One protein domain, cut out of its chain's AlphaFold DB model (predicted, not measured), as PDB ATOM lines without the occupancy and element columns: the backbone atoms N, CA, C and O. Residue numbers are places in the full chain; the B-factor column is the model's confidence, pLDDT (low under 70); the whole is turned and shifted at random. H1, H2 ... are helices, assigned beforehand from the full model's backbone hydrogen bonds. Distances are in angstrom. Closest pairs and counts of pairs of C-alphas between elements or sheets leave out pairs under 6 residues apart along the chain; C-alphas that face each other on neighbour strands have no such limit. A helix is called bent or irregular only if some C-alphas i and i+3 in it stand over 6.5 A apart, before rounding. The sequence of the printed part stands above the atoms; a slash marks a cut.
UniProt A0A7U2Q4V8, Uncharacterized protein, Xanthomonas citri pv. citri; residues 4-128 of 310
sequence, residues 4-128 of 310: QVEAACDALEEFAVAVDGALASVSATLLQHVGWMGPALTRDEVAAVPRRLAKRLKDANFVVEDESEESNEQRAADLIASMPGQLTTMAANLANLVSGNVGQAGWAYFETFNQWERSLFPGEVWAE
ATOM      1  N   GLN A   4     -11.315  -8.852 -78.970       85.88
ATOM      2  CA  GLN A   4      -9.917  -9.150 -79.299       85.88
ATOM      3  C   GLN A   4      -9.587  -8.796 -80.753       85.88
ATOM      4  O   GLN A   4      -8.520  -8.249 -81.040       85.88
ATOM      5  N   VAL A   5     -10.520  -9.058 -81.672       87.38
ATOM      6  CA  VAL A   5     -10.382  -8.702 -83.092       87.38
ATOM      7  C   VAL A   5     -10.372  -7.185 -83.260       87.38
ATOM      8  O   VAL A   5      -9.589  -6.665 -84.056       87.38
ATOM      9  N   GLU A   6     -11.194  -6.462 -82.496       90.19
ATOM     10  CA  GLU A   6     -11.200  -4.996 -82.480       90.19
ATOM     11  C   GLU A   6      -9.861  -4.435 -81.987       90.19
ATOM     12  O   GLU A   6      -9.231  -3.655 -82.701       90.19
ATOM     13  N   ALA A   7      -9.354  -4.931 -80.856       91.38
ATOM     14  CA  ALA A   7      -8.055  -4.526 -80.321       91.38
ATOM     15  C   ALA A   7      -6.891  -4.806 -81.294       91.38
ATOM     16  O   ALA A   7      -5.994  -3.974 -81.448       91.38
ATOM     17  N   ALA A   8      -6.900  -5.954 -81.980       92.62
ATOM     18  CA  ALA A   8      -5.899  -6.277 -82.996       92.62
ATOM     19  C   ALA A   8      -5.986  -5.342 -84.214       92.62
ATOM     20  O   ALA A   8      -4.961  -4.889 -84.725       92.62
ATOM     21  N   CYS A   9      -7.200  -5.021 -84.669       93.19
ATOM     22  CA  CYS A   9      -7.413  -4.085 -85.771       93.19
ATOM     23  C   CYS A   9      -6.933  -2.671 -85.435       93.19
ATOM     24  O   CYS A   9      -6.299  -2.034 -86.277       93.19
ATOM     25  N   ASP A  10      -7.216  -2.192 -84.227       94.81
ATOM     26  CA  ASP A  10      -6.790  -0.870 -83.773       94.81
ATOM     27  C   ASP A  10      -5.266  -0.800 -83.636       94.81
ATOM     28  O   ASP A  10      -4.647   0.147 -84.122       94.81
ATOM     29  N   ALA A  11      -4.641  -1.849 -83.091       95.06
ATOM     30  CA  ALA A  11      -3.185  -1.950 -83.014       95.06
ATOM     31  C   ALA A  11      -2.522  -1.964 -84.403       95.06
ATOM     32  O   ALA A  11      -1.469  -1.353 -84.594       95.06
ATOM     33  N   LEU A  12      -3.123  -2.635 -85.392       95.75
ATOM     34  CA  LEU A  12      -2.640  -2.628 -86.776       95.75
ATOM     35  C   LEU A  12      -2.752  -1.239 -87.420       95.75
ATOM     36  O   LEU A  12      -1.839  -0.833 -88.141       95.75
ATOM     37  N   GLU A  13      -3.836  -0.504 -87.165       95.69
ATOM     38  CA  GLU A  13      -4.006   0.856 -87.687       95.69
ATOM     39  C   GLU A  13      -3.029   1.838 -87.025       95.69
ATOM     40  O   GLU A  13      -2.374   2.621 -87.715       95.69
ATOM     41  N   GLU A  14      -2.845   1.754 -85.706       95.50
ATOM     42  CA  GLU A  14      -1.847   2.549 -84.984       95.50
ATOM     43  C   GLU A  14      -0.428   2.249 -85.486       95.50
ATOM     44  O   GLU A  14       0.359   3.159 -85.764       95.50
ATOM     45  N   PHE A  15      -0.112   0.969 -85.699       95.81
ATOM     46  CA  PHE A  15       1.163   0.561 -86.274       95.81
ATOM     47  C   PHE A  15       1.349   1.089 -87.704       95.81
ATOM     48  O   PHE A  15       2.446   1.522 -88.059       95.81
ATOM     49  N   ALA A  16       0.294   1.122 -88.523       95.44
ATOM     50  CA  ALA A  16       0.338   1.730 -89.853       95.44
ATOM     51  C   ALA A  16       0.690   3.223 -89.790       95.44
ATOM     52  O   ALA A  16       1.523   3.693 -90.566       95.44
ATOM     53  N   VAL A  17       0.107   3.959 -88.838       95.00
ATOM     54  CA  VAL A  17       0.433   5.372 -88.589       95.00
ATOM     55  C   VAL A  17       1.890   5.533 -88.142       95.00
ATOM     56  O   VAL A  17       2.577   6.449 -88.601       95.00
ATOM     57  N   ALA A  18       2.400   4.628 -87.304       94.62
ATOM     58  CA  ALA A  18       3.802   4.636 -86.888       94.62
ATOM     59  C   ALA A  18       4.763   4.370 -88.062       94.62
ATOM     60  O   ALA A  18       5.787   5.044 -88.184       94.62
ATOM     61  N   VAL A  19       4.421   3.436 -88.958       94.00
ATOM     62  CA  VAL A  19       5.164   3.173 -90.205       94.00
ATOM     63  C   VAL A  19       5.169   4.419 -91.089       94.00
ATOM     64  O   VAL A  19       6.227   4.846 -91.547       94.00
ATOM     65  N   ASP A  20       4.006   5.045 -91.276       93.31
ATOM     66  CA  ASP A  20       3.858   6.297 -92.018       93.31
ATOM     67  C   ASP A  20       4.759   7.409 -91.452       93.31
ATOM     68  O   ASP A  20       5.436   8.117 -92.202       93.31
ATOM     69  N   GLY A  21       4.811   7.544 -90.124       91.88
ATOM     70  CA  GLY A  21       5.695   8.487 -89.441       91.88
ATOM     71  C   GLY A  21       7.180   8.164 -89.633       91.88
ATOM     72  O   GLY A  21       7.971   9.060 -89.927       91.88
ATOM     73  N   ALA A  22       7.562   6.890 -89.524       91.19
ATOM     74  CA  ALA A  22       8.944   6.444 -89.700       91.19
ATOM     75  C   ALA A  22       9.459   6.649 -91.136       91.19
ATOM     76  O   ALA A  22      10.639   6.932 -91.335       91.19
ATOM     77  N   LEU A  23       8.575   6.547 -92.134       91.19
ATOM     78  CA  LEU A  23       8.891   6.742 -93.550       91.19
ATOM     79  C   LEU A  23       8.639   8.181 -94.035       91.19
ATOM     80  O   LEU A  23       8.677   8.436 -95.237       91.19
ATOM     81  N   ALA A  24       8.424   9.150 -93.140       89.88
ATOM     82  CA  ALA A  24       8.113  10.530 -93.524       89.88
ATOM     83  C   ALA A  24       9.192  11.203 -94.401       89.88
ATOM     84  O   ALA A  24       8.872  12.111 -95.167       89.88
ATOM     85  N   SER A  25      10.452  10.757 -94.324       87.56
ATOM     86  CA  SER A  25      11.559  11.242 -95.163       87.56
ATOM     87  C   SER A  25      11.579  10.662 -96.583       87.56
ATOM     88  O   SER A  25      12.351  11.131 -97.423       87.56
ATOM     89  N   VAL A  26      10.766   9.641 -96.868       88.00
ATOM     90  CA  VAL A  26      10.714   8.950 -98.161       88.00
ATOM     91  C   VAL A  26       9.745   9.693 -99.082       88.00
ATOM     92  O   VAL A  26       8.532   9.621 -98.913       88.00
ATOM     93  N   SER A  27      10.278  10.415-100.070       80.94
ATOM     94  CA  SER A  27       9.484  11.233-101.005       80.94
ATOM     95  C   SER A  27       8.980  10.483-102.243       80.94
ATOM     96  O   SER A  27       8.078  10.964-102.922       80.94
ATOM     97  N   ALA A  28       9.567   9.326-102.552       87.81
ATOM     98  CA  ALA A  28       9.205   8.493-103.695       87.81
ATOM     99  C   ALA A  28       9.195   7.013-103.277       87.81
ATOM    100  O   ALA A  28       8.414   6.635-102.408       87.81
ATOM    101  N   THR A  29      10.056   6.172-103.855       90.75
ATOM    102  CA  THR A  29      10.196   4.767-103.439       90.75
ATOM    103  C   THR A  29      11.357   4.573-102.468       90.75
ATOM    104  O   THR A  29      12.344   5.313-102.492       90.75
ATOM    105  N   LEU A  30      11.282   3.531-101.639       87.81
ATOM    106  CA  LEU A  30      12.387   3.120-100.768       87.81
ATOM    107  C   LEU A  30      13.649   2.760-101.568       87.81
ATOM    108  O   LEU A  30      14.752   3.072-101.126       87.81
ATOM    109  N   LEU A  31      13.495   2.194-102.770       90.62
ATOM    110  CA  LEU A  31      14.592   1.955-103.715       90.62
ATOM    111  C   LEU A  31      15.327   3.253-104.091       90.62
ATOM    112  O   LEU A  31      16.550   3.262-104.199       90.62
ATOM    113  N   GLN A  32      14.603   4.359-104.283       89.81
ATOM    114  CA  GLN A  32      15.215   5.658-104.579       89.81
ATOM    115  C   GLN A  32      15.817   6.321-103.335       89.81
ATOM    116  O   GLN A  32      16.808   7.037-103.455       89.81
ATOM    117  N   HIS A  33      15.242   6.086-102.152       89.38
ATOM    118  CA  HIS A  33      15.712   6.683-100.900       89.38
ATOM    119  C   HIS A  33      16.959   5.989-100.333       89.38
ATOM    120  O   HIS A  33      17.915   6.655 -99.948       89.38
ATOM    121  N   VAL A  34      16.955   4.654-100.290       87.19
ATOM    122  CA  VAL A  34      17.998   3.836 -99.646       87.19
ATOM    123  C   VAL A  34      18.948   3.193-100.668       87.19
ATOM    124  O   VAL A  34      20.056   2.779-100.328       87.19
ATOM    125  N   GLY A  35      18.553   3.132-101.942       86.75
ATOM    126  CA  GLY A  35      19.306   2.480-103.013       86.75
ATOM    127  C   GLY A  35      18.862   1.035-103.246       86.75
ATOM    128  O   GLY A  35      17.801   0.615-102.794       86.75
ATOM    129  N   TRP A  36      19.695   0.260-103.947       84.94
ATOM    130  CA  TRP A  36      19.380  -1.078-104.483       84.94
ATOM    131  C   TRP A  36      18.871  -2.120-103.469       84.94
ATOM    132  O   TRP A  36      18.268  -3.109-103.874       84.94
ATOM    133  N   MET A  37      19.119  -1.910-102.174       86.38
ATOM    134  CA  MET A  37      18.667  -2.781-101.079       86.38
ATOM    135  C   MET A  37      17.204  -2.551-100.682       86.38
ATOM    136  O   MET A  37      16.615  -3.391-100.006       86.38
ATOM    137  N   GLY A  38      16.639  -1.395-101.036       84.69
ATOM    138  CA  GLY A  38      15.271  -1.025-100.696       84.69
ATOM    139  C   GLY A  38      14.257  -1.592-101.691       84.69
ATOM    140  O   GLY A  38      14.545  -1.674-102.887       84.69
ATOM    141  N   PRO A  39      13.043  -1.950-101.242       87.38
ATOM    142  CA  PRO A  39      11.980  -2.363-102.149       87.38
ATOM    143  C   PRO A  39      11.542  -1.200-103.051       87.38
ATOM    144  O   PRO A  39      11.587  -0.029-102.668       87.38
ATOM    145  N   ALA A  40      11.044  -1.516-104.247       90.81
ATOM    146  CA  ALA A  40      10.472  -0.539-105.177       90.81
ATOM    147  C   ALA A  40       9.047  -0.101-104.767       90.81
ATOM    148  O   ALA A  40       8.166   0.001-105.613       90.81
ATOM    149  N   LEU A  41       8.832   0.124-103.470       91.44
ATOM    150  CA  LEU A  41       7.556   0.503-102.873       91.44
ATOM    151  C   LEU A  41       7.628   1.924-102.323       91.44
ATOM    152  O   LEU A  41       8.662   2.358-101.806       91.44
ATOM    153  N   THR A  42       6.521   2.639-102.448       92.38
ATOM    154  CA  THR A  42       6.285   3.953-101.852       92.38
ATOM    155  C   THR A  42       5.950   3.832-100.370       92.38
ATOM    156  O   THR A  42       5.560   2.767 -99.887       92.38
ATOM    157  N   ARG A  43       6.074   4.942 -99.637       91.75
ATOM    158  CA  ARG A  43       5.664   5.031 -98.229       91.75
ATOM    159  C   ARG A  43       4.245   4.489 -98.010       91.75
ATOM    160  O   ARG A  43       4.052   3.636 -97.145       91.75
ATOM    161  N   ASP A  44       3.295   4.952 -98.818       92.25
ATOM    162  CA  ASP A  44       1.880   4.605 -98.674       92.25
ATOM    163  C   ASP A  44       1.642   3.105 -98.895       92.25
ATOM    164  O   ASP A  44       0.848   2.487 -98.189       92.25
ATOM    165  N   GLU A  45       2.366   2.485 -99.832       92.56
ATOM    166  CA  GLU A  45       2.266   1.047-100.102       92.56
ATOM    167  C   GLU A  45       2.781   0.191 -98.939       92.56
ATOM    168  O   GLU A  45       2.199  -0.865 -98.659       92.56
ATOM    169  N   VAL A  46       3.837   0.649 -98.253       92.69
ATOM    170  CA  VAL A  46       4.381  -0.018 -97.060       92.69
ATOM    171  C   VAL A  46       3.433   0.152 -95.876       92.69
ATOM    172  O   VAL A  46       3.043  -0.844 -95.272       92.69
ATOM    173  N   ALA A  47       2.979   1.375 -95.588       94.12
ATOM    174  CA  ALA A  47       2.011   1.630 -94.517       94.12
ATOM    175  C   ALA A  47       0.659   0.934 -94.765       94.12
ATOM    176  O   ALA A  47      -0.042   0.567 -93.823       94.12
ATOM    177  N   ALA A  48       0.296   0.677 -96.023       94.12
ATOM    178  CA  ALA A  48      -0.913  -0.060 -96.363       94.12
ATOM    179  C   ALA A  48      -0.854  -1.557 -96.012       94.12
ATOM    180  O   ALA A  48      -1.909  -2.184 -95.963       94.12
ATOM    181  N   VAL A  49       0.319  -2.157 -95.770       94.50
ATOM    182  CA  VAL A  49       0.437  -3.587 -95.413       94.50
ATOM    183  C   VAL A  49      -0.372  -3.933 -94.152       94.50
ATOM    184  O   VAL A  49      -1.306  -4.731 -94.268       94.50
ATOM    185  N   PRO A  50      -0.114  -3.318 -92.979       94.75
ATOM    186  CA  PRO A  50      -0.907  -3.567 -91.775       94.75
ATOM    187  C   PRO A  50      -2.379  -3.164 -91.946       94.75
ATOM    188  O   PRO A  50      -3.258  -3.895 -91.494       94.75
ATOM    189  N   ARG A  51      -2.676  -2.077 -92.681       94.31
ATOM    190  CA  ARG A  51      -4.063  -1.649 -92.960       94.31
ATOM    191  C   ARG A  51      -4.853  -2.691 -93.752       94.31
ATOM    192  O   ARG A  51      -6.027  -2.926 -93.478       94.31
ATOM    193  N   ARG A  52      -4.227  -3.336 -94.745       92.62
ATOM    194  CA  ARG A  52      -4.862  -4.408 -95.532       92.62
ATOM    195  C   ARG A  52      -5.186  -5.616 -94.663       92.62
ATOM    196  O   ARG A  52      -6.265  -6.186 -94.820       92.62
ATOM    197  N   LEU A  53      -4.289  -5.976 -93.744       91.75
ATOM    198  CA  LEU A  53      -4.531  -7.065 -92.802       91.75
ATOM    199  C   LEU A  53      -5.679  -6.726 -91.841       91.75
ATOM    200  O   LEU A  53      -6.588  -7.537 -91.682       91.75
ATOM    201  N   ALA A  54      -5.694  -5.510 -91.284       91.81
ATOM    202  CA  ALA A  54      -6.777  -5.033 -90.422       91.81
ATOM    203  C   ALA A  54      -8.128  -5.059 -91.146       91.81
ATOM    204  O   ALA A  54      -9.121  -5.541 -90.607       91.81
ATOM    205  N   LYS A  55      -8.167  -4.599 -92.403       90.19
ATOM    206  CA  LYS A  55      -9.379  -4.660 -93.223       90.19
ATOM    207  C   LYS A  55      -9.852  -6.102 -93.424       90.19
ATOM    208  O   LYS A  55     -11.024  -6.376 -93.203       90.19
ATOM    209  N   ARG A  56      -8.957  -7.031 -93.778       88.06
ATOM    210  CA  ARG A  56      -9.324  -8.451 -93.935       88.06
ATOM    211  C   ARG A  56      -9.818  -9.085 -92.642       88.06
ATOM    212  O   ARG A  56     -10.744  -9.881 -92.700       88.06
ATOM    213  N   LEU A  57      -9.233  -8.736 -91.497       88.06
ATOM    214  CA  LEU A  57      -9.711  -9.197 -90.191       88.06
ATOM    215  C   LEU A  57     -11.141  -8.715 -89.912       88.06
ATOM    216  O   LEU A  57     -11.974  -9.513 -89.488       88.06
ATOM    217  N   LYS A  58     -11.443  -7.443 -90.215       86.19
ATOM    218  CA  LYS A  58     -12.802  -6.886 -90.104       86.19
ATOM    219  C   LYS A  58     -13.784  -7.576 -91.051       86.19
ATOM    220  O   LYS A  58     -14.874  -7.942 -90.623       86.19
ATOM    221  N   ASP A  59     -13.386  -7.778 -92.305       83.50
ATOM    222  CA  ASP A  59     -14.229  -8.401 -93.332       83.50
ATOM    223  C   ASP A  59     -14.521  -9.882 -93.019       83.50
ATOM    224  O   ASP A  59     -15.612 -10.370 -93.303       83.50
ATOM    225  N   ALA A  60     -13.569 -10.594 -92.409       78.19
ATOM    226  CA  ALA A  60     -13.722 -12.001 -92.043       78.19
ATOM    227  C   ALA A  60     -14.597 -12.232 -90.802       78.19
ATOM    228  O   ALA A  60     -15.095 -13.339 -90.625       78.19
ATOM    229  N   ASN A  61     -14.801 -11.205 -89.964       70.81
ATOM    230  CA  ASN A  61     -15.636 -11.245 -88.759       70.81
ATOM    231  C   ASN A  61     -15.409 -12.509 -87.903       70.81
ATOM    232  O   ASN A  61     -16.356 -13.227 -87.578       70.81
ATOM    233  N   PHE A  62     -14.145 -12.774 -87.554       69.88
ATOM    234  CA  PHE A  62     -13.775 -13.871 -86.659       69.88
ATOM    235  C   PHE A  62     -14.580 -13.793 -85.353       69.88
ATOM    236  O   PHE A  62     -14.668 -12.731 -84.729       69.88
ATOM    237  N   VAL A  63     -15.159 -14.923 -84.955       63.84
ATOM    238  CA  VAL A  63     -15.721 -15.132 -83.620       63.84
ATOM    239  C   VAL A  63     -14.698 -15.979 -82.883       63.84
ATOM    240  O   VAL A  63     -14.427 -17.100 -83.306       63.84
ATOM    241  N   VAL A  64     -14.059 -15.419 -81.857       61.25
ATOM    242  CA  VAL A  64     -13.117 -16.182 -81.041       61.25
ATOM    243  C   VAL A  64     -13.944 -16.904 -79.984       61.25
ATOM    244  O   VAL A  64     -14.388 -16.303 -79.011       61.25
ATOM    245  N   GLU A  65     -14.226 -18.186 -80.209       58.03
ATOM    246  CA  GLU A  65     -14.838 -19.037 -79.189       58.03
ATOM    247  C   GLU A  65     -13.728 -19.677 -78.344       58.03
ATOM    248  O   GLU A  65     -12.865 -20.379 -78.871       58.03
ATOM    249  N   ASP A  66     -13.759 -19.441 -77.026       54.72
ATOM    250  CA  ASP A  66     -12.763 -19.928 -76.052       54.72
ATOM    251  C   ASP A  66     -12.670 -21.474 -75.970       54.72
ATOM    252  O   ASP A  66     -11.773 -22.009 -75.319       54.72
ATOM    253  N   GLU A  67     -13.583 -22.203 -76.626       52.81
ATOM    254  CA  GLU A  67     -13.696 -23.668 -76.593       52.81
ATOM    255  C   GLU A  67     -13.717 -24.308 -77.998       52.81
ATOM    256  O   GLU A  67     -14.341 -25.350 -78.204       52.81
ATOM    257  N   SER A  68     -13.039 -23.716 -78.989       52.28
ATOM    258  CA  SER A  68     -12.891 -24.375 -80.298       52.28
ATOM    259  C   SER A  68     -12.009 -25.637 -80.183       52.28
ATOM    260  O   SER A  68     -10.812 -25.573 -79.899       52.28
ATOM    261  N   GLU A  69     -12.596 -26.824 -80.389       52.62
ATOM    262  CA  GLU A  69     -11.863 -28.109 -80.379       52.62
ATOM    263  C   GLU A  69     -10.916 -28.256 -81.593       52.62
ATOM    264  O   GLU A  69     -10.043 -29.131 -81.620       52.62
ATOM    265  N   GLU A  70     -11.051 -27.391 -82.604       58.78
ATOM    266  CA  GLU A  70     -10.220 -27.405 -83.802       58.78
ATOM    267  C   GLU A  70      -8.893 -26.660 -83.598       58.78
ATOM    268  O   GLU A  70      -8.828 -25.440 -83.450       58.78
ATOM    269  N   SER A  71      -7.781 -27.399 -83.702       65.56
ATOM    270  CA  SER A  71      -6.410 -26.885 -83.523       65.56
ATOM    271  C   SER A  71      -6.055 -25.649 -84.369       65.56
ATOM    272  O   SER A  71      -5.060 -24.985 -84.061       65.56
ATOM    273  N   ASN A  72      -6.773 -25.380 -85.461       68.19
ATOM    274  CA  ASN A  72      -6.493 -24.253 -86.348       68.19
ATOM    275  C   ASN A  72      -7.204 -22.969 -85.901       68.19
ATOM    276  O   ASN A  72      -6.590 -21.905 -85.964       68.19
ATOM    277  N   GLU A  73      -8.440 -23.066 -85.409       73.31
ATOM    278  CA  GLU A  73      -9.222 -21.920 -84.929       73.31
ATOM    279  C   GLU A  73      -8.613 -21.350 -83.647       73.31
ATOM    280  O   GLU A  73      -8.334 -20.151 -83.577       73.31
ATOM    281  N   GLN A  74      -8.234 -22.223 -82.708       76.56
ATOM    282  CA  GLN A  74      -7.519 -21.815 -81.500       76.56
ATOM    283  C   GLN A  74      -6.185 -21.120 -81.819       76.56
ATOM    284  O   GLN A  74      -5.839 -20.102 -81.227       76.56
ATOM    285  N   ARG A  75      -5.432 -21.625 -82.808       79.12
ATOM    286  CA  ARG A  75      -4.164 -21.002 -83.226       79.12
ATOM    287  C   ARG A  75      -4.385 -19.617 -83.841       79.12
ATOM    288  O   ARG A  75      -3.544 -18.736 -83.659       79.12
ATOM    289  N   ALA A  76      -5.479 -19.424 -84.577       83.00
ATOM    290  CA  ALA A  76      -5.847 -18.121 -85.120       83.00
ATOM    291  C   ALA A  76      -6.246 -17.145 -84.002       83.00
ATOM    292  O   ALA A  76      -5.774 -16.008 -84.002       83.00
ATOM    293  N   ALA A  77      -7.028 -17.603 -83.020       84.50
ATOM    294  CA  ALA A  77      -7.394 -16.833 -81.832       84.50
ATOM    295  C   ALA A  77      -6.165 -16.375 -81.029       84.50
ATOM    296  O   ALA A  77      -5.993 -15.181 -80.782       84.50
ATOM    297  N   ASP A  78      -5.245 -17.294 -80.719       88.25
ATOM    298  CA  ASP A  78      -4.000 -16.991 -80.001       88.25
ATOM    299  C   ASP A  78      -3.131 -15.968 -80.762       88.25
ATOM    300  O   ASP A  78      -2.486 -15.085 -80.177       88.25
ATOM    301  N   LEU A  79      -3.109 -16.060 -82.096       89.88
ATOM    302  CA  LEU A  79      -2.393 -15.109 -82.944       89.88
ATOM    303  C   LEU A  79      -3.041 -13.717 -82.899       89.88
ATOM    304  O   LEU A  79      -2.327 -12.727 -82.745       89.88
ATOM    305  N   ILE A  80      -4.372 -13.631 -82.993       90.88
ATOM    306  CA  ILE A  80      -5.124 -12.368 -82.889       90.88
ATOM    307  C   ILE A  80      -4.885 -11.715 -81.523       90.88
ATOM    308  O   ILE A  80      -4.540 -10.535 -81.464       90.88
ATOM    309  N   ALA A  81      -4.963 -12.486 -80.438       90.88
ATOM    310  CA  ALA A  81      -4.741 -11.988 -79.084       90.88
ATOM    311  C   ALA A  81      -3.305 -11.473 -78.862       90.88
ATOM    312  O   ALA A  81      -3.086 -10.509 -78.124       90.88
ATOM    313  N   SER A  82      -2.307 -12.088 -79.506       92.50
ATOM    314  CA  SER A  82      -0.894 -11.719 -79.336       92.50
ATOM    315  C   SER A  82      -0.401 -10.609 -80.278       92.50
ATOM    316  O   SER A  82       0.647 -10.011 -80.009       92.50
ATOM    317  N   MET A  83      -1.145 -10.281 -81.343       93.94
ATOM    318  CA  MET A  83      -0.760  -9.265 -82.336       93.94
ATOM    319  C   MET A  83      -0.396  -7.896 -81.737       93.94
ATOM    320  O   MET A  83       0.675  -7.392 -82.085       93.94
ATOM    321  N   PRO A  84      -1.185  -7.285 -80.826       94.12
ATOM    322  CA  PRO A  84      -0.856  -5.964 -80.279       94.12
ATOM    323  C   PRO A  84       0.533  -5.903 -79.620       94.12
ATOM    324  O   PRO A  84       1.306  -4.962 -79.835       94.12
ATOM    325  N   GLY A  85       0.903  -6.944 -78.866       92.81
ATOM    326  CA  GLY A  85       2.222  -7.043 -78.233       92.81
ATOM    327  C   GLY A  85       3.358  -7.251 -79.242       92.81
ATOM    328  O   GLY A  85       4.422  -6.629 -79.132       92.81
ATOM    329  N   GLN A  86       3.127  -8.081 -80.266       93.94
ATOM    330  CA  GLN A  86       4.098  -8.311 -81.342       93.94
ATOM    331  C   GLN A  86       4.340  -7.035 -82.167       93.94
ATOM    332  O   GLN A  86       5.492  -6.681 -82.428       93.94
ATOM    333  N   LEU A  87       3.280  -6.289 -82.498       94.12
ATOM    334  CA  LEU A  87       3.361  -5.008 -83.213       94.12
ATOM    335  C   LEU A  87       4.118  -3.948 -82.413       94.12
ATOM    336  O   LEU A  87       4.978  -3.265 -82.969       94.12
ATOM    337  N   THR A  88       3.873  -3.860 -81.103       92.25
ATOM    338  CA  THR A  88       4.603  -2.941 -80.213       92.25
ATOM    339  C   THR A  88       6.106  -3.233 -80.231       92.25
ATOM    340  O   THR A  88       6.931  -2.324 -80.326       92.25
ATOM    341  N   THR A  89       6.478  -4.515 -80.209       91.44
ATOM    342  CA  THR A  89       7.883  -4.942 -80.282       91.44
ATOM    343  C   THR A  89       8.497  -4.623 -81.649       91.44
ATOM    344  O   THR A  89       9.642  -4.177 -81.739       91.44
ATOM    345  N   MET A  90       7.734  -4.809 -82.728       92.38
ATOM    346  CA  MET A  90       8.185  -4.510 -84.086       92.38
ATOM    347  C   MET A  90       8.322  -2.999 -84.340       92.38
ATOM    348  O   MET A  90       9.216  -2.586 -85.082       92.38
ATOM    349  N   ALA A  91       7.508  -2.169 -83.679       91.19
ATOM    350  CA  ALA A  91       7.506  -0.713 -83.835       91.19
ATOM    351  C   ALA A  91       8.857  -0.082 -83.469       91.19
ATOM    352  O   ALA A  91       9.310   0.855 -84.129       91.19
ATOM    353  N   ALA A  92       9.560  -0.655 -82.487       88.25
ATOM    354  CA  ALA A  92      10.894  -0.215 -82.079       88.25
ATOM    355  C   ALA A  92      11.945  -0.307 -83.205       88.25
ATOM    356  O   ALA A  92      12.955   0.394 -83.169       88.25
ATOM    357  N   ASN A  93      11.709  -1.146 -84.220       88.00
ATOM    358  CA  ASN A  93      12.646  -1.397 -85.315       88.00
ATOM    359  C   ASN A  93      12.308  -0.647 -86.613       88.00
ATOM    360  O   ASN A  93      13.047  -0.781 -87.590       88.00
ATOM    361  N   LEU A  94      11.247   0.169 -86.641       90.69
ATOM    362  CA  LEU A  94      10.781   0.848 -87.860       90.69
ATOM    363  C   LEU A  94      11.819   1.796 -88.474       90.69
ATOM    364  O   LEU A  94      11.886   1.923 -89.694       90.69
ATOM    365  N   ALA A  95      12.691   2.397 -87.660       89.44
ATOM    366  CA  ALA A  95      13.775   3.249 -88.152       89.44
ATOM    367  C   ALA A  95      14.755   2.505 -89.087       89.44
ATOM    368  O   ALA A  95      15.402   3.124 -89.930       89.44
ATOM    369  N   ASN A  96      14.848   1.174 -88.983       91.12
ATOM    370  CA  ASN A  96      15.690   0.373 -89.869       91.12
ATOM    371  C   ASN A  96      15.107   0.199 -91.282       91.12
ATOM    372  O   ASN A  96      15.835  -0.227 -92.174       91.12
ATOM    373  N   LEU A  97      13.833   0.546 -91.511       90.00
ATOM    374  CA  LEU A  97      13.208   0.477 -92.839       90.00
ATOM    375  C   LEU A  97      13.700   1.573 -93.790       90.00
ATOM    376  O   LEU A  97      13.621   1.409 -95.003       90.00
ATOM    377  N   VAL A  98      14.219   2.678 -93.255       88.94
ATOM    378  CA  VAL A  98      14.743   3.810 -94.042       88.94
ATOM    379  C   VAL A  98      16.269   3.909 -94.002       88.94
ATOM    380  O   VAL A  98      16.852   4.779 -94.641       88.94
ATOM    381  N   SER A  99      16.933   3.024 -93.256       87.19
ATOM    382  CA  SER A  99      18.390   2.995 -93.129       87.19
ATOM    383  C   SER A  99      19.015   1.942 -94.050       87.19
ATOM    384  O   SER A  99      18.320   1.151 -94.685       87.19
ATOM    385  N   GLY A 100      20.349   1.859 -94.078       83.56
ATOM    386  CA  GLY A 100      21.069   0.808 -94.815       83.56
ATOM    387  C   GLY A 100      20.725  -0.630 -94.387       83.56
ATOM    388  O   GLY A 100      21.067  -1.573 -95.098       83.56
ATOM    389  N   ASN A 101      20.013  -0.808 -93.268       89.00
ATOM    390  CA  ASN A 101      19.526  -2.104 -92.794       89.00
ATOM    391  C   ASN A 101      18.199  -2.538 -93.445       89.00
ATOM    392  O   ASN A 101      17.701  -3.619 -93.116       89.00
ATOM    393  N   VAL A 102      17.641  -1.750 -94.375       88.19
ATOM    394  CA  VAL A 102      16.346  -2.019 -95.026       88.19
ATOM    395  C   VAL A 102      16.259  -3.411 -95.652       88.19
ATOM    396  O   VAL A 102      15.185  -3.996 -95.659       88.19
ATOM    397  N   GLY A 103      17.369  -3.987 -96.124       87.12
ATOM    398  CA  GLY A 103      17.351  -5.331 -96.708       87.12
ATOM    399  C   GLY A 103      16.892  -6.398 -95.707       87.12
ATOM    400  O   GLY A 103      16.043  -7.224 -96.026       87.12
ATOM    401  N   GLN A 104      17.402  -6.345 -94.472       89.62
ATOM    402  CA  GLN A 104      17.036  -7.297 -93.418       89.62
ATOM    403  C   GLN A 104      15.752  -6.875 -92.701       89.62
ATOM    404  O   GLN A 104      14.855  -7.690 -92.498       89.62
ATOM    405  N   ALA A 105      15.641  -5.590 -92.352       90.31
ATOM    406  CA  ALA A 105      14.478  -5.063 -91.645       90.31
ATOM    407  C   ALA A 105      13.210  -5.101 -92.510       90.31
ATOM    408  O   ALA A 105      12.143  -5.459 -92.022       90.31
ATOM    409  N   GLY A 106      13.335  -4.782 -93.798       90.00
ATOM    410  CA  GLY A 106      12.250  -4.862 -94.767       90.00
ATOM    411  C   GLY A 106      11.792  -6.299 -94.986       90.00
ATOM    412  O   GLY A 106      10.593  -6.553 -94.934       90.00
ATOM    413  N   TRP A 107      12.717  -7.254 -95.158       90.31
ATOM    414  CA  TRP A 107      12.342  -8.667 -95.285       90.31
ATOM    415  C   TRP A 107      11.600  -9.174 -94.047       90.31
ATOM    416  O   TRP A 107      10.511  -9.720 -94.190       90.31
ATOM    417  N   ALA A 108      12.133  -8.922 -92.845       91.81
ATOM    418  CA  ALA A 108      11.477  -9.316 -91.600       91.81
ATOM    419  C   ALA A 108      10.073  -8.703 -91.481       91.81
ATOM    420  O   ALA A 108       9.120  -9.417 -91.192       91.81
ATOM    421  N   TYR A 109       9.930  -7.411 -91.790       93.19
ATOM    422  CA  TYR A 109       8.643  -6.718 -91.794       93.19
ATOM    423  C   TYR A 109       7.619  -7.390 -92.721       93.19
ATOM    424  O   TYR A 109       6.534  -7.762 -92.275       93.19
ATOM    425  N   PHE A 110       7.945  -7.564 -94.009       92.94
ATOM    426  CA  PHE A 110       6.995  -8.134 -94.972       92.94
ATOM    427  C   PHE A 110       6.709  -9.609 -94.695       92.94
ATOM    428  O   PHE A 110       5.565 -10.037 -94.841       92.94
ATOM    429  N   GLU A 111       7.717 -10.377 -94.281       92.88
ATOM    430  CA  GLU A 111       7.550 -11.797 -93.984       92.88
ATOM    431  C   GLU A 111       6.674 -12.015 -92.749       92.88
ATOM    432  O   GLU A 111       5.831 -12.905 -92.772       92.88
ATOM    433  N   THR A 112       6.779 -11.177 -91.710       93.94
ATOM    434  CA  THR A 112       5.880 -11.252 -90.548       93.94
ATOM    435  C   THR A 112       4.418 -11.094 -90.963       93.94
ATOM    436  O   THR A 112       3.595 -11.946 -90.629       93.94
ATOM    437  N   PHE A 113       4.090 -10.062 -91.747       93.75
ATOM    438  CA  PHE A 113       2.714  -9.862 -92.209       93.75
ATOM    439  C   PHE A 113       2.244 -10.964 -93.162       93.75
ATOM    440  O   PHE A 113       1.108 -11.407 -93.048       93.75
ATOM    441  N   ASN A 114       3.108 -11.445 -94.057       91.44
ATOM    442  CA  ASN A 114       2.793 -12.558 -94.958       91.44
ATOM    443  C   ASN A 114       2.530 -13.858 -94.179       91.44
ATOM    444  O   ASN A 114       1.579 -14.583 -94.464       91.44
ATOM    445  N   GLN A 115       3.332 -14.137 -93.150       90.50
ATOM    446  CA  GLN A 115       3.153 -15.303 -92.295       90.50
ATOM    447  C   GLN A 115       1.859 -15.213 -91.480       90.50
ATOM    448  O   GLN A 115       1.137 -16.206 -91.381       90.50
ATOM    449  N   TRP A 116       1.534 -14.042 -90.925       91.94
ATOM    450  CA  TRP A 116       0.245 -13.815 -90.266       91.94
ATOM    451  C   TRP A 116      -0.923 -13.968 -91.236       91.94
ATOM    452  O   TRP A 116      -1.887 -14.651 -90.915       91.94
ATOM    453  N   GLU A 117      -0.817 -13.416 -92.442       89.00
ATOM    454  CA  GLU A 117      -1.846 -13.538 -93.472       89.00
ATOM    455  C   GLU A 117      -2.106 -15.003 -93.843       89.00
ATOM    456  O   GLU A 117      -3.257 -15.422 -93.884       89.00
ATOM    457  N   ARG A 118      -1.056 -15.811 -94.030       85.56
ATOM    458  CA  ARG A 118      -1.182 -17.254 -94.302       85.56
ATOM    459  C   ARG A 118      -1.747 -18.044 -93.127       85.56
ATOM    460  O   ARG A 118      -2.395 -19.060 -93.347       85.56
ATOM    461  N   SER A 119      -1.460 -17.607 -91.902       85.56
ATOM    462  CA  SER A 119      -1.886 -18.302 -90.684       85.56
ATOM    463  C   SER A 119      -3.351 -18.014 -90.352       85.56
ATOM    464  O   SER A 119      -4.069 -18.920 -89.949       85.56
ATOM    465  N   LEU A 120      -3.795 -16.768 -90.541       85.38
ATOM    466  CA  LEU A 120      -5.179 -16.333 -90.321       85.38
ATOM    467  C   LEU A 120      -6.092 -16.686 -91.493       85.38
ATOM    468  O   LEU A 120      -7.270 -16.969 -91.309       85.38
ATOM    469  N   PHE A 121      -5.548 -16.644 -92.706       82.56
ATOM    470  CA  PHE A 121      -6.266 -16.930 -93.938       82.56
ATOM    471  C   PHE A 121      -5.523 -18.026 -94.701       82.56
ATOM    472  O   PHE A 121      -4.907 -17.742 -95.737       82.56
ATOM    473  N   PRO A 122      -5.546 -19.276 -94.203       72.62
ATOM    474  CA  PRO A 122      -5.007 -20.390 -94.957       72.62
ATOM    475  C   PRO A 122      -5.714 -20.407 -96.313       72.62
ATOM    476  O   PRO A 122      -6.933 -20.555 -96.395       72.62
ATOM    477  N   GLY A 123      -4.950 -20.219 -97.394       60.34
ATOM    478  CA  GLY A 123      -5.456 -20.145 -98.773       60.34
ATOM    479  C   GLY A 123      -6.114 -21.435 -99.283       60.34
ATOM    480  O   GLY A 123      -6.350 -21.570-100.480       60.34
ATOM    481  N   GLU A 124      -6.377 -22.383 -98.386       49.72
ATOM    482  CA  GLU A 124      -7.058 -23.650 -98.621       49.72
ATOM    483  C   GLU A 124      -8.583 -23.527 -98.521       49.72
ATOM    484  O   GLU A 124      -9.292 -24.395 -99.031       49.72
ATOM    485  N   VAL A 125      -9.114 -22.433 -97.961       52.72
ATOM    486  CA  VAL A 125     -10.545 -22.148 -98.082       52.72
ATOM    487  C   VAL A 125     -10.775 -21.488 -99.436       52.72
ATOM    488  O   VAL A 125     -10.526 -20.297 -99.621       52.72
ATOM    489  N   TRP A 126     -11.233 -22.281-100.405       48.47
ATOM    490  CA  TRP A 126     -11.874 -21.773-101.616       48.47
ATOM    491  C   TRP A 126     -13.014 -20.829-101.205       48.47
ATOM    492  O   TRP A 126     -14.130 -21.265-100.937       48.47
ATOM    493  N   ALA A 127     -12.735 -19.530-101.130       56.72
ATOM    494  CA  ALA A 127     -13.767 -18.515-101.027       56.72
ATOM    495  C   ALA A 127     -14.344 -18.313-102.428       56.72
ATOM    496  O   ALA A 127     -13.602 -18.027-103.375       56.72
ATOM    497  N   GLU A 128     -15.655 -18.503-102.582       58.75
ATOM    498  CA  GLU A 128     -16.319 -18.231-103.852       58.75
ATOM    499  C   GLU A 128     -16.075 -16.754-104.215       58.75
ATOM    500  O   GLU A 128     -16.391 -15.872-103.412       58.75
TER     501      GLU A 128
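Overview. This is residues 4 to 128 of the 310 residues of an uncharacterized protein of Xanthomonas citri pv. citri (UniProt A0A7U2Q4V8). The bent helix H4, H1, H3 and H6 make an elongated four-cornered bundle, in which H1, H3, H6 and the arm H4b run side by side and the arm H4a slants across one end. H2 and H5 lie at the other end, and residues 123 to 128 stick out as a tail. The printed part has 125 residues with six named helices, H1 to H6 in chain order, and no named strand: all helix. It is compact, with a radius of gyration of the C-alphas of 15.7 A and spans of 49 by 28 by 22 A.

Along the chain. H4, residues 71 to 91, was assigned as one helix by its hydrogen bonds but is bent: C-alphas 81 and 84 are 7.3 A apart. Its arms are H4a, residues 71 to 81, 15.6 A, and H4b, residues 84 to 91, 10.5 A. H1, residues 4 to 22, spans 26.6 A from C-alpha 4 at (-9.917, -9.150, -79.299). H3, residues 43 to 60, spans 26.5 A; it is irregular, but only just, with C-alphas 47 and 50 6.6 A apart, and has a kink of 35 degrees near residue 50. H6, residues 102 to 120, spans 26.3 A to C-alpha 120 at (-5.179, -16.333, -90.321). H2 is residues 30 to 34 and H5 residues 94 to 97.

Arrangement. H4b touches H1 at a shallow tilt of 9 degrees, the same way, closest at the C-alphas of Ala 11 and Pro 84, 5.4 A. H1 touches H3 at 7 degrees, shallow, opposite ways; the closest C-alphas, of Cys 9 and Ala 54, are 4.8 A apart. H4a touches H6 at a steep tilt of 50 degrees; the closest C-alphas, of Ala 76 and Leu 120, are 5.5 A apart. Every O i to N i+4 pair is within hydrogen-bond range in H1, H2, H4b and H6, against 11 of 14 in H3 and 6 of 7 in H4a; H5 is too short for one.

Size, cuts and confidence. The C-alphas farthest apart, of Gln 32 and Glu 67, are 49.8 A apart. The printed part has no cut, and no link is long. Residues 62 to 72 and 123 to 128 have pLDDT under 70.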